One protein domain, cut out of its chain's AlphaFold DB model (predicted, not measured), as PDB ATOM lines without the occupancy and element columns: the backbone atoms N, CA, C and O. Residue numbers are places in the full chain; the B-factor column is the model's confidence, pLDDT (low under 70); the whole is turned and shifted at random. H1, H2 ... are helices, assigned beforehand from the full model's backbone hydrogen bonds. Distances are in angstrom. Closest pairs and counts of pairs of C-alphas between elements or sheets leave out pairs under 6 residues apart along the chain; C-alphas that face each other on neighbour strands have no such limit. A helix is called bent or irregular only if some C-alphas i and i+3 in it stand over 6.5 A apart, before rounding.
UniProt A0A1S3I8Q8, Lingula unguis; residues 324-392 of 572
ATOM      1  N   ARG A 324     -29.471   5.605  30.747       58.19
ATOM      2  CA  ARG A 324     -28.379   5.161  31.615       58.19
ATOM      3  C   ARG A 324     -28.486   3.656  31.833       58.19
ATOM      4  O   ARG A 324     -29.589   3.117  31.930       58.19
ATOM      5  N   LEU A 325     -27.328   2.995  31.884       69.88
ATOM      6  CA  LEU A 325     -27.239   1.601  32.307       69.88
ATOM      7  C   LEU A 325     -28.014   1.446  33.625       69.88
ATOM      8  O   LEU A 325     -27.857   2.296  34.509       69.88
ATOM      9  N   PRO A 326     -28.878   0.427  33.753       69.81
ATOM     10  CA  PRO A 326     -29.549   0.167  35.017       69.81
ATOM     11  C   PRO A 326     -28.521  -0.002  36.138       69.81
ATOM     12  O   PRO A 326     -27.518  -0.677  35.951       69.81
ATOM     13  N   THR A 327     -28.756   0.606  37.299       63.31
ATOM     14  CA  THR A 327     -27.873   0.469  38.466       63.31
ATOM     15  C   THR A 327     -28.030  -0.916  39.103       63.31
ATOM     16  O   THR A 327     -29.165  -1.362  39.289       63.31
ATOM     17  N   GLY A 328     -26.917  -1.565  39.466       67.56
ATOM     18  CA  GLY A 328     -26.901  -2.876  40.137       67.56
ATOM     19  C   GLY A 328     -26.679  -4.078  39.210       67.56
ATOM     20  O   GLY A 328     -27.271  -5.130  39.441       67.56
ATOM     21  N   LEU A 329     -25.888  -3.920  38.144       76.25
ATOM     22  CA  LEU A 329     -25.451  -5.035  37.300       76.25
ATOM     23  C   LEU A 329     -24.218  -5.711  37.920       76.25
ATOM     24  O   LEU A 329     -23.500  -5.101  38.705       76.25
ATOM     25  N   SER A 330     -23.987  -6.981  37.580       82.94
ATOM     26  CA  SER A 330     -22.738  -7.668  37.933       82.94
ATOM     27  C   SER A 330     -21.568  -7.049  37.165       82.94
ATOM     28  O   SER A 330     -21.713  -6.776  35.969       82.94
ATOM     29  N   ASP A 331     -20.411  -6.898  37.814       81.06
ATOM     30  CA  ASP A 331     -19.183  -6.363  37.205       81.06
ATOM     31  C   ASP A 331     -18.828  -7.093  35.894       81.06
ATOM     32  O   ASP A 331     -18.381  -6.487  34.922       81.06
ATOM     33  N   ASP A 332     -19.086  -8.404  35.826       85.69
ATOM     34  CA  ASP A 332     -18.846  -9.224  34.631       85.69
ATOM     35  C   ASP A 332     -19.743  -8.826  33.440       85.69
ATOM     36  O   ASP A 332     -19.279  -8.714  32.301       85.69
ATOM     37  N   LEU A 333     -21.018  -8.521  33.699       86.56
ATOM     38  CA  LEU A 333     -21.962  -8.071  32.675       86.56
ATOM     39  C   LEU A 333     -21.635  -6.650  32.197       86.56
ATOM     40  O   LEU A 333     -21.717  -6.366  30.999       86.56
ATOM     41  N   GLU A 334     -21.237  -5.759  33.108       86.31
ATOM     42  CA  GLU A 334     -20.786  -4.413  32.742       86.31
ATOM     43  C   GLU A 334     -19.538  -4.474  31.852       86.31
ATOM     44  O   GLU A 334     -19.525  -3.852  30.787       86.31
ATOM     45  N   ASN A 335     -18.561  -5.318  32.198       88.81
ATOM     46  CA  ASN A 335     -17.363  -5.549  31.389       88.81
ATOM     47  C   ASN A 335     -17.696  -6.070  29.981       88.81
ATOM     48  O   ASN A 335     -17.153  -5.573  28.990       88.81
ATOM     49  N   LYS A 336     -18.627  -7.025  29.850       90.38
ATOM     50  CA  LYS A 336     -19.096  -7.519  28.541       90.38
ATOM     51  C   LYS A 336     -19.776  -6.408  27.731       90.38
ATOM     52  O   LYS A 336     -19.500  -6.239  26.541       90.38
ATOM     53  N   ILE A 337     -20.614  -5.589  28.368       90.06
ATOM     54  CA  ILE A 337     -21.265  -4.437  27.728       90.06
ATOM     55  C   ILE A 337     -20.236  -3.369  27.311       90.06
ATOM     56  O   ILE A 337     -20.399  -2.720  26.276       90.06
ATOM     57  N   GLU A 338     -19.163  -3.159  28.065       89.06
ATOM     58  CA  GLU A 338     -18.074  -2.273  27.646       89.06
ATOM     59  C   GLU A 338     -17.271  -2.852  26.483       89.06
ATOM     60  O   GLU A 338     -16.941  -2.128  25.540       89.06
ATOM     61  N   LEU A 339     -17.018  -4.159  26.497       90.19
ATOM     62  CA  LEU A 339     -16.275  -4.845  25.451       90.19
ATOM     63  C   LEU A 339     -17.020  -4.798  24.106       90.19
ATOM     64  O   LEU A 339     -16.397  -4.499  23.086       90.19
ATOM     65  N   ILE A 340     -18.354  -4.960  24.092       89.69
ATOM     66  CA  ILE A 340     -19.146  -4.814  22.855       89.69
ATOM     67  C   ILE A 340     -19.186  -3.368  22.347       89.69
ATOM     68  O   ILE A 340     -19.132  -3.136  21.139       89.69
ATOM     69  N   LYS A 341     -19.213  -2.374  23.249       89.06
ATOM     70  CA  LYS A 341     -19.100  -0.953  22.871       89.06
ATOM     71  C   LYS A 341     -17.728  -0.645  22.291       89.06
ATOM     72  O   LYS A 341     -17.623   0.119  21.337       89.06
ATOM     73  N   LYS A 342     -16.671  -1.206  22.879       87.31
ATOM     74  CA  LYS A 342     -15.301  -1.033  22.399       87.31
ATOM     75  C   LYS A 342     -15.139  -1.657  21.016       87.31
ATOM     76  O   LYS A 342     -14.604  -0.990  20.138       87.31
ATOM     77  N   ALA A 343     -15.688  -2.853  20.801       86.00
ATOM     78  CA  ALA A 343     -15.753  -3.474  19.480       86.00
ATOM     79  C   ALA A 343     -16.489  -2.576  18.470       86.00
ATOM     80  O   ALA A 343     -16.005  -2.387  17.359       86.00
ATOM     81  N   ALA A 344     -17.600  -1.945  18.865       85.50
ATOM     82  CA  ALA A 344     -18.345  -1.025  17.998       85.50
ATOM     83  C   ALA A 344     -17.560   0.242  17.641       85.50
ATOM     84  O   ALA A 344     -17.600   0.689  16.500       85.50
ATOM     85  N   LYS A 345     -16.801   0.796  18.593       82.94
ATOM     86  CA  LYS A 345     -15.944   1.972  18.369       82.94
ATOM     87  C   LYS A 345     -14.708   1.669  17.519       82.94
ATOM     88  O   LYS A 345     -14.223   2.556  16.830       82.94
ATOM     89  N   GLN A 346     -14.167   0.456  17.620       80.94
ATOM     90  CA  GLN A 346     -12.978   0.023  16.877       80.94
ATOM     91  C   GLN A 346     -13.312  -0.514  15.480       80.94
ATOM     92  O   GLN A 346     -12.430  -0.593  14.630       80.94
ATOM     93  N   SER A 347     -14.573  -0.871  15.236       77.62
ATOM     94  CA  SER A 347     -15.032  -1.349  13.938       77.62
ATOM     95  C   SER A 347     -15.136  -0.195  12.943       77.62
ATOM     96  O   SER A 347     -16.099   0.567  12.953       77.62
ATOM     97  N   THR A 348     -14.166  -0.096  12.036       66.62
ATOM     98  CA  THR A 348     -14.256   0.740  10.824       66.62
ATOM     99  C   THR A 348     -14.992   0.035   9.684       66.62
ATOM    100  O   THR A 348     -15.182   0.603   8.610       66.62
ATOM    101  N   GLU A 349     -15.385  -1.224   9.884       59.41
ATOM    102  CA  GLU A 349     -16.145  -1.995   8.913       59.41
ATOM    103  C   GLU A 349     -17.619  -1.577   8.980       59.41
ATOM    104  O   GLU A 349     -18.204  -1.499  10.062       59.41
ATOM    105  N   GLY A 350     -18.209  -1.241   7.829       60.44
ATOM    106  CA  GLY A 350     -19.567  -0.701   7.738       60.44
ATOM    107  C   GLY A 350     -20.656  -1.596   8.352       60.44
ATOM    108  O   GLY A 350     -20.415  -2.734   8.746       60.44
ATOM    109  N   LYS A 351     -21.893  -1.077   8.376       59.66
ATOM    110  CA  LYS A 351     -23.071  -1.616   9.096       59.66
ATOM    111  C   LYS A 351     -23.274  -3.140   9.026       59.66
ATOM    112  O   LYS A 351     -23.795  -3.711   9.978       59.66
ATOM    113  N   CYS A 352     -22.891  -3.789   7.928       57.03
ATOM    114  CA  CYS A 352     -23.083  -5.226   7.743       57.03
ATOM    115  C   CYS A 352     -22.042  -6.070   8.500       57.03
ATOM    116  O   CYS A 352     -22.423  -6.955   9.257       57.03
ATOM    117  N   LYS A 353     -20.753  -5.727   8.416       73.38
ATOM    118  CA  LYS A 353     -19.654  -6.601   8.872       73.38
ATOM    119  C   LYS A 353     -19.348  -6.535  10.369       73.38
ATOM    120  O   LYS A 353     -18.575  -7.339  10.882       73.38
ATOM    121  N   PHE A 354     -19.972  -5.604  11.089       84.00
ATOM    122  CA  PHE A 354     -19.743  -5.427  12.523       84.00
ATOM    123  C   PHE A 354     -20.005  -6.708  13.341       84.00
ATOM    124  O   PHE A 354     -19.289  -7.006  14.297       84.00
ATOM    125  N   PHE A 355     -21.026  -7.487  12.974       86.44
ATOM    126  CA  PHE A 355     -21.429  -8.670  13.733       86.44
ATOM    127  C   PHE A 355     -20.632  -9.926  13.373       86.44
ATOM    128  O   PHE A 355     -21.198 -10.933  12.948       86.44
ATOM    129  N   SER A 356     -19.324  -9.879  13.611       88.44
ATOM    130  CA  SER A 356     -18.455 -11.052  13.511       88.44
ATOM    131  C   SER A 356     -18.850 -12.154  14.502       88.44
ATOM    132  O   SER A 356     -19.510 -11.906  15.516       88.44
ATOM    133  N   ALA A 357     -18.370 -13.379  14.273       86.69
ATOM    134  CA  ALA A 357     -18.556 -14.501  15.195       86.69
ATOM    135  C   ALA A 357     -18.159 -14.168  16.651       86.69
ATOM    136  O   ALA A 357     -18.841 -14.591  17.584       86.69
ATOM    137  N   ALA A 358     -17.104 -13.372  16.860       88.25
ATOM    138  CA  ALA A 358     -16.684 -12.931  18.192       88.25
ATOM    139  C   ALA A 358     -17.708 -11.985  18.844       88.25
ATOM    140  O   ALA A 358     -18.072 -12.175  20.003       88.25
ATOM    141  N   VAL A 359     -18.228 -11.012  18.087       90.50
ATOM    142  CA  VAL A 359     -19.277 -10.092  18.560       90.50
ATOM    143  C   VAL A 359     -20.586 -10.843  18.824       90.50
ATOM    144  O   VAL A 359     -21.263 -10.565  19.809       90.50
ATOM    145  N   ASN A 360     -20.925 -11.833  17.994       90.75
ATOM    146  CA  ASN A 360     -22.115 -12.667  18.168       90.75
ATOM    147  C   ASN A 360     -22.046 -13.539  19.433       90.75
ATOM    148  O   ASN A 360     -23.049 -13.645  20.136       90.75
ATOM    149  N   ARG A 361     -20.880 -14.124  19.750       90.62
ATOM    150  CA  ARG A 361     -20.657 -14.860  21.011       90.62
ATOM    151  C   ARG A 361     -20.827 -13.947  22.217       90.62
ATOM    152  O   ARG A 361     -21.603 -14.242  23.113       90.62
ATOM    153  N   LEU A 362     -20.197 -12.782  22.173       91.56
ATOM    154  CA  LEU A 362     -20.268 -11.815  23.259       91.56
ATOM    155  C   LEU A 362     -21.696 -11.267  23.458       91.56
ATOM    156  O   LEU A 362     -22.143 -11.054  24.581       91.56
ATOM    157  N   LEU A 363     -22.452 -11.094  22.371       92.19
ATOM    158  CA  LEU A 363     -23.868 -10.730  22.413       92.19
ATOM    159  C   LEU A 363     -24.755 -11.844  23.004       92.19
ATOM    160  O   LEU A 363     -25.748 -11.541  23.671       92.19
ATOM    161  N   LEU A 364     -24.413 -13.114  22.767       90.50
ATOM    162  CA  LEU A 364     -25.065 -14.271  23.386       90.50
ATOM    163  C   LEU A 364     -24.786 -14.343  24.890       90.50
ATOM    164  O   LEU A 364     -25.731 -14.550  25.648       90.50
ATOM    165  N   ASP A 365     -23.544 -14.105  25.311       89.88
ATOM    166  CA  ASP A 365     -23.154 -14.098  26.726       89.88
ATOM    167  C   ASP A 365     -23.922 -13.015  27.498       89.88
ATOM    168  O   ASP A 365     -24.541 -13.297  28.521       89.88
ATOM    169  N   ILE A 366     -24.007 -11.797  26.946       91.38
ATOM    170  CA  ILE A 366     -24.818 -10.709  27.522       91.38
ATOM    171  C   ILE A 366     -26.296 -11.120  27.641       91.38
ATOM    172  O   ILE A 366     -26.961 -10.845  28.640       91.38
ATOM    173  N   GLU A 367     -26.860 -11.777  26.627       90.69
ATOM    174  CA  GLU A 367     -28.242 -12.265  26.688       90.69
ATOM    175  C   GLU A 367     -28.432 -13.381  27.733       90.69
ATOM    176  O   GLU A 367     -29.530 -13.531  28.276       90.69
ATOM    177  N   GLN A 368     -27.403 -14.185  27.994       88.06
ATOM    178  CA  GLN A 368     -27.437 -15.225  29.013       88.06
ATOM    179  C   GLN A 368     -27.421 -14.612  30.415       88.06
ATOM    180  O   GLN A 368     -28.324 -14.906  31.197       88.06
ATOM    181  N   ASP A 369     -26.504 -13.683  30.681       85.19
ATOM    182  CA  ASP A 369     -26.382 -12.997  31.974       85.19
ATOM    183  C   ASP A 369     -27.606 -12.120  32.282       85.19
ATOM    184  O   ASP A 369     -28.056 -12.005  33.419       85.19
ATOM    185  N   THR A 370     -28.218 -11.523  31.255       87.19
ATOM    186  CA  THR A 370     -29.417 -10.691  31.440       87.19
ATOM    187  C   THR A 370     -30.698 -11.486  31.704       87.19
ATOM    188  O   THR A 370     -31.718 -10.872  32.025       87.19
ATOM    189  N   ARG A 371     -30.694 -12.830  31.606       81.44
ATOM    190  CA  ARG A 371     -31.858 -13.658  31.996       81.44
ATOM    191  C   ARG A 371     -32.125 -13.627  33.500       81.44
ATOM    192  O   ARG A 371     -33.274 -13.819  33.890       81.44
ATOM    193  N   GLU A 372     -31.102 -13.392  34.315       79.62
ATOM    194  CA  GLU A 372     -31.214 -13.350  35.781       79.62
ATOM    195  C   GLU A 372     -31.744 -11.998  36.287       79.62
ATOM    196  O   GLU A 372     -32.065 -11.831  37.461       79.62
ATOM    197  N   ILE A 373     -31.883 -11.031  35.378       84.00
ATOM    198  CA  ILE A 373     -32.218  -9.641  35.668       84.00
ATOM    199  C   ILE A 373     -33.681  -9.371  35.277       84.00
ATOM    200  O   ILE A 373     -34.240 -10.001  34.374       84.00
ATOM    201  N   SER A 374     -34.337  -8.415  35.944       85.25
ATOM    202  CA  SER A 374     -35.730  -8.061  35.647       85.25
ATOM    203  C   SER A 374     -35.943  -7.647  34.179       85.25
ATOM    204  O   SER A 374     -35.080  -7.042  33.537       85.25
ATOM    205  N   CYS A 375     -37.142  -7.915  33.647       83.31
ATOM    206  CA  CYS A 375     -37.509  -7.601  32.258       83.31
ATOM    207  C   CYS A 375     -37.281  -6.117  31.898       83.31
ATOM    208  O   CYS A 375     -36.799  -5.800  30.807       83.31
ATOM    209  N   SER A 376     -37.563  -5.204  32.833       85.00
ATOM    210  CA  SER A 376     -37.360  -3.761  32.661       85.00
ATOM    211  C   SER A 376     -35.880  -3.391  32.544       85.00
ATOM    212  O   SER A 376     -35.502  -2.645  31.640       85.00
ATOM    213  N   GLN A 377     -35.027  -3.951  33.405       84.88
ATOM    214  CA  GLN A 377     -33.580  -3.727  33.358       84.88
ATOM    215  C   GLN A 377     -32.970  -4.327  32.087       84.88
ATOM    216  O   GLN A 377     -32.214  -3.647  31.396       84.88
ATOM    217  N   ARG A 378     -33.375  -5.542  31.699       88.19
ATOM    218  CA  ARG A 378     -32.961  -6.162  30.433       88.19
ATOM    219  C   ARG A 378     -33.337  -5.296  29.227       88.19
ATOM    220  O   ARG A 378     -32.512  -5.057  28.349       88.19
ATOM    221  N   SER A 379     -34.558  -4.761  29.200       88.44
ATOM    222  CA  SER A 379     -35.001  -3.815  28.166       88.44
ATOM    223  C   SER A 379     -34.141  -2.543  28.130       88.44
ATOM    224  O   SER A 379     -33.824  -2.058  27.040       88.44
ATOM    225  N   GLY A 380     -33.733  -2.033  29.298       87.69
ATOM    226  CA  GLY A 380     -32.822  -0.894  29.443       87.69
ATOM    227  C   GLY A 380     -31.414  -1.170  28.912       87.69
ATOM    228  O   GLY A 380     -30.871  -0.338  28.191       87.69
ATOM    229  N   ILE A 381     -30.862  -2.360  29.169       89.25
ATOM    230  CA  ILE A 381     -29.552  -2.789  28.649       89.25
ATOM    231  C   ILE A 381     -29.565  -2.827  27.119       89.25
ATOM    232  O   ILE A 381     -28.684  -2.250  26.488       89.25
ATOM    233  N   TYR A 382     -30.597  -3.413  26.503       91.19
ATOM    234  CA  TYR A 382     -30.716  -3.427  25.040       91.19
ATOM    235  C   TYR A 382     -30.946  -2.036  24.441       91.19
ATOM    236  O   TYR A 382     -30.403  -1.746  23.376       91.19
ATOM    237  N   SER A 383     -31.712  -1.166  25.114       90.75
ATOM    238  CA  SER A 383     -31.836   0.244  24.717       90.75
ATOM    239  C   SER A 383     -30.481   0.952  24.756       90.75
ATOM    240  O   SER A 383     -30.129   1.622  23.793       90.75
ATOM    241  N   HIS A 384     -29.708   0.766  25.828       88.75
ATOM    242  CA  HIS A 384     -28.378   1.350  25.965       88.75
ATOM    243  C   HIS A 384     -27.408   0.777  24.926       88.75
ATOM    244  O   HIS A 384     -26.645   1.517  24.328       88.75
ATOM    245  N   MET A 385     -27.375  -0.534  24.689       89.25
ATOM    246  CA  MET A 385     -26.472  -1.123  23.692       89.25
ATOM    247  C   MET A 385     -26.776  -0.612  22.279       89.25
ATOM    248  O   MET A 385     -25.853  -0.291  21.534       89.25
ATOM    249  N   ALA A 386     -28.054  -0.460  21.932       88.69
ATOM    250  CA  ALA A 386     -28.476   0.024  20.621       88.69
ATOM    251  C   ALA A 386     -28.017   1.460  20.305       88.69
ATOM    252  O   ALA A 386     -27.890   1.791  19.133       88.69
ATOM    253  N   THR A 387     -27.721   2.306  21.303       88.75
ATOM    254  CA  THR A 387     -27.188   3.657  21.036       88.75
ATOM    255  C   THR A 387     -25.716   3.654  20.621       88.75
ATOM    256  O   THR A 387     -25.235   4.656  20.104       88.75
ATOM    257  N   PHE A 388     -24.985   2.559  20.863       85.44
ATOM    258  CA  PHE A 388     -23.555   2.444  20.543       85.44
ATOM    259  C   PHE A 388     -23.260   1.442  19.425       85.44
ATOM    260  O   PHE A 388     -22.136   1.412  18.933       85.44
ATOM    261  N   LEU A 389     -24.231   0.610  19.045       87.81
ATOM    262  CA  LEU A 389     -24.086  -0.409  18.007       87.81
ATOM    263  C   LEU A 389     -24.676   0.087  16.678       87.81
ATOM    264  O   LEU A 389     -25.627   0.868  16.685       87.81
ATOM    265  N   PRO A 390     -24.199  -0.414  15.526       82.69
ATOM    266  CA  PRO A 390     -24.723  -0.049  14.208       82.69
ATOM    267  C   PRO A 390     -26.079  -0.720  13.891       82.69
ATOM    268  O   PRO A 390     -26.340  -1.105  12.753       82.69
ATOM    269  N   CYS A 391     -26.956  -0.896  14.886       83.19
ATOM    270  CA  CYS A 391     -28.299  -1.447  14.718       83.19
ATOM    271  C   CYS A 391     -29.264  -0.933  15.795       83.19
ATOM    272  O   CYS A 391     -28.873  -0.678  16.933       83.19
ATOM    273  N   ASN A 392     -30.554  -0.864  15.466       89.31
ATOM    274  CA  ASN A 392     -31.585  -0.481  16.431       89.31
ATOM    275  C   ASN A 392     -31.903  -1.614  17.432       89.31
ATOM    276  O   ASN A 392     -31.595  -2.789  17.211       89.31
TER     277      ASN A 392
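Overview. This is residues 324 to 392 of the 572 residues of a protein of Lingula unguis (UniProt A0A1S3I8Q8). Three helices run lengthwise in an up-and-down bundle, their centres making a triangle: H1 and H2 form a helical hairpin, and the shorter H3 folds back near both. The loop of residues 347 to 356 joins H1 to H2 at one end of the bundle, and a tight turn joins H2 to H3 at the other. The printed part has 69 residues with three named helices, H1, H2 and H3 in chain order, and no named strand; the class is all helix. It is compact, with a radius of gyration of the C-alphas of 11.8 A, and elongated, spanning 33 by 19 by 16 A.

Along the chain. H1 holds residues 331 to 346 and is 22.2 A long, beginning at C-alpha 331 (-19.183, -6.363, 37.205). H2, residues 357 to 372, measures 24.2 A; it is neither bent nor irregular, but only just: C-alphas 369 and 372 are 6.2 A apart. H3, residues 375 to 386, measures 16.6 A and ends at C-alpha 386 (-28.476, 0.024, 20.621).

Arrangement. H1 and H2 touch, with the closest C-alphas, those of Leu 333 and Ile 366, 6.5 A apart. They run opposite ways at a shallow tilt of 31 degrees. H3 is close to H1 but not clearly touching; their closest C-alphas, those of Ile 337 and Met 385, are 7.4 A apart. These two run the same way at a shallow tilt of 24 degrees. H2 and H3 are close but not clearly touching, with the closest C-alphas, those of Thr 370 and Arg 378, 5.8 A apart; they run opposite ways at a shallow tilt of 24 degrees. Every O i to N i+4 pair is within hydrogen-bond range in H1 and H3, and 10 of 12 in H2.

Size, cuts and confidence. The two C-alphas farthest apart, those of Thr 348 and Ser 374, are 34.0 A apart. The printed part has no cut and no long link. Its mean pLDDT is 83.3, with residues 324 to 328 and 348 to 352 under 70.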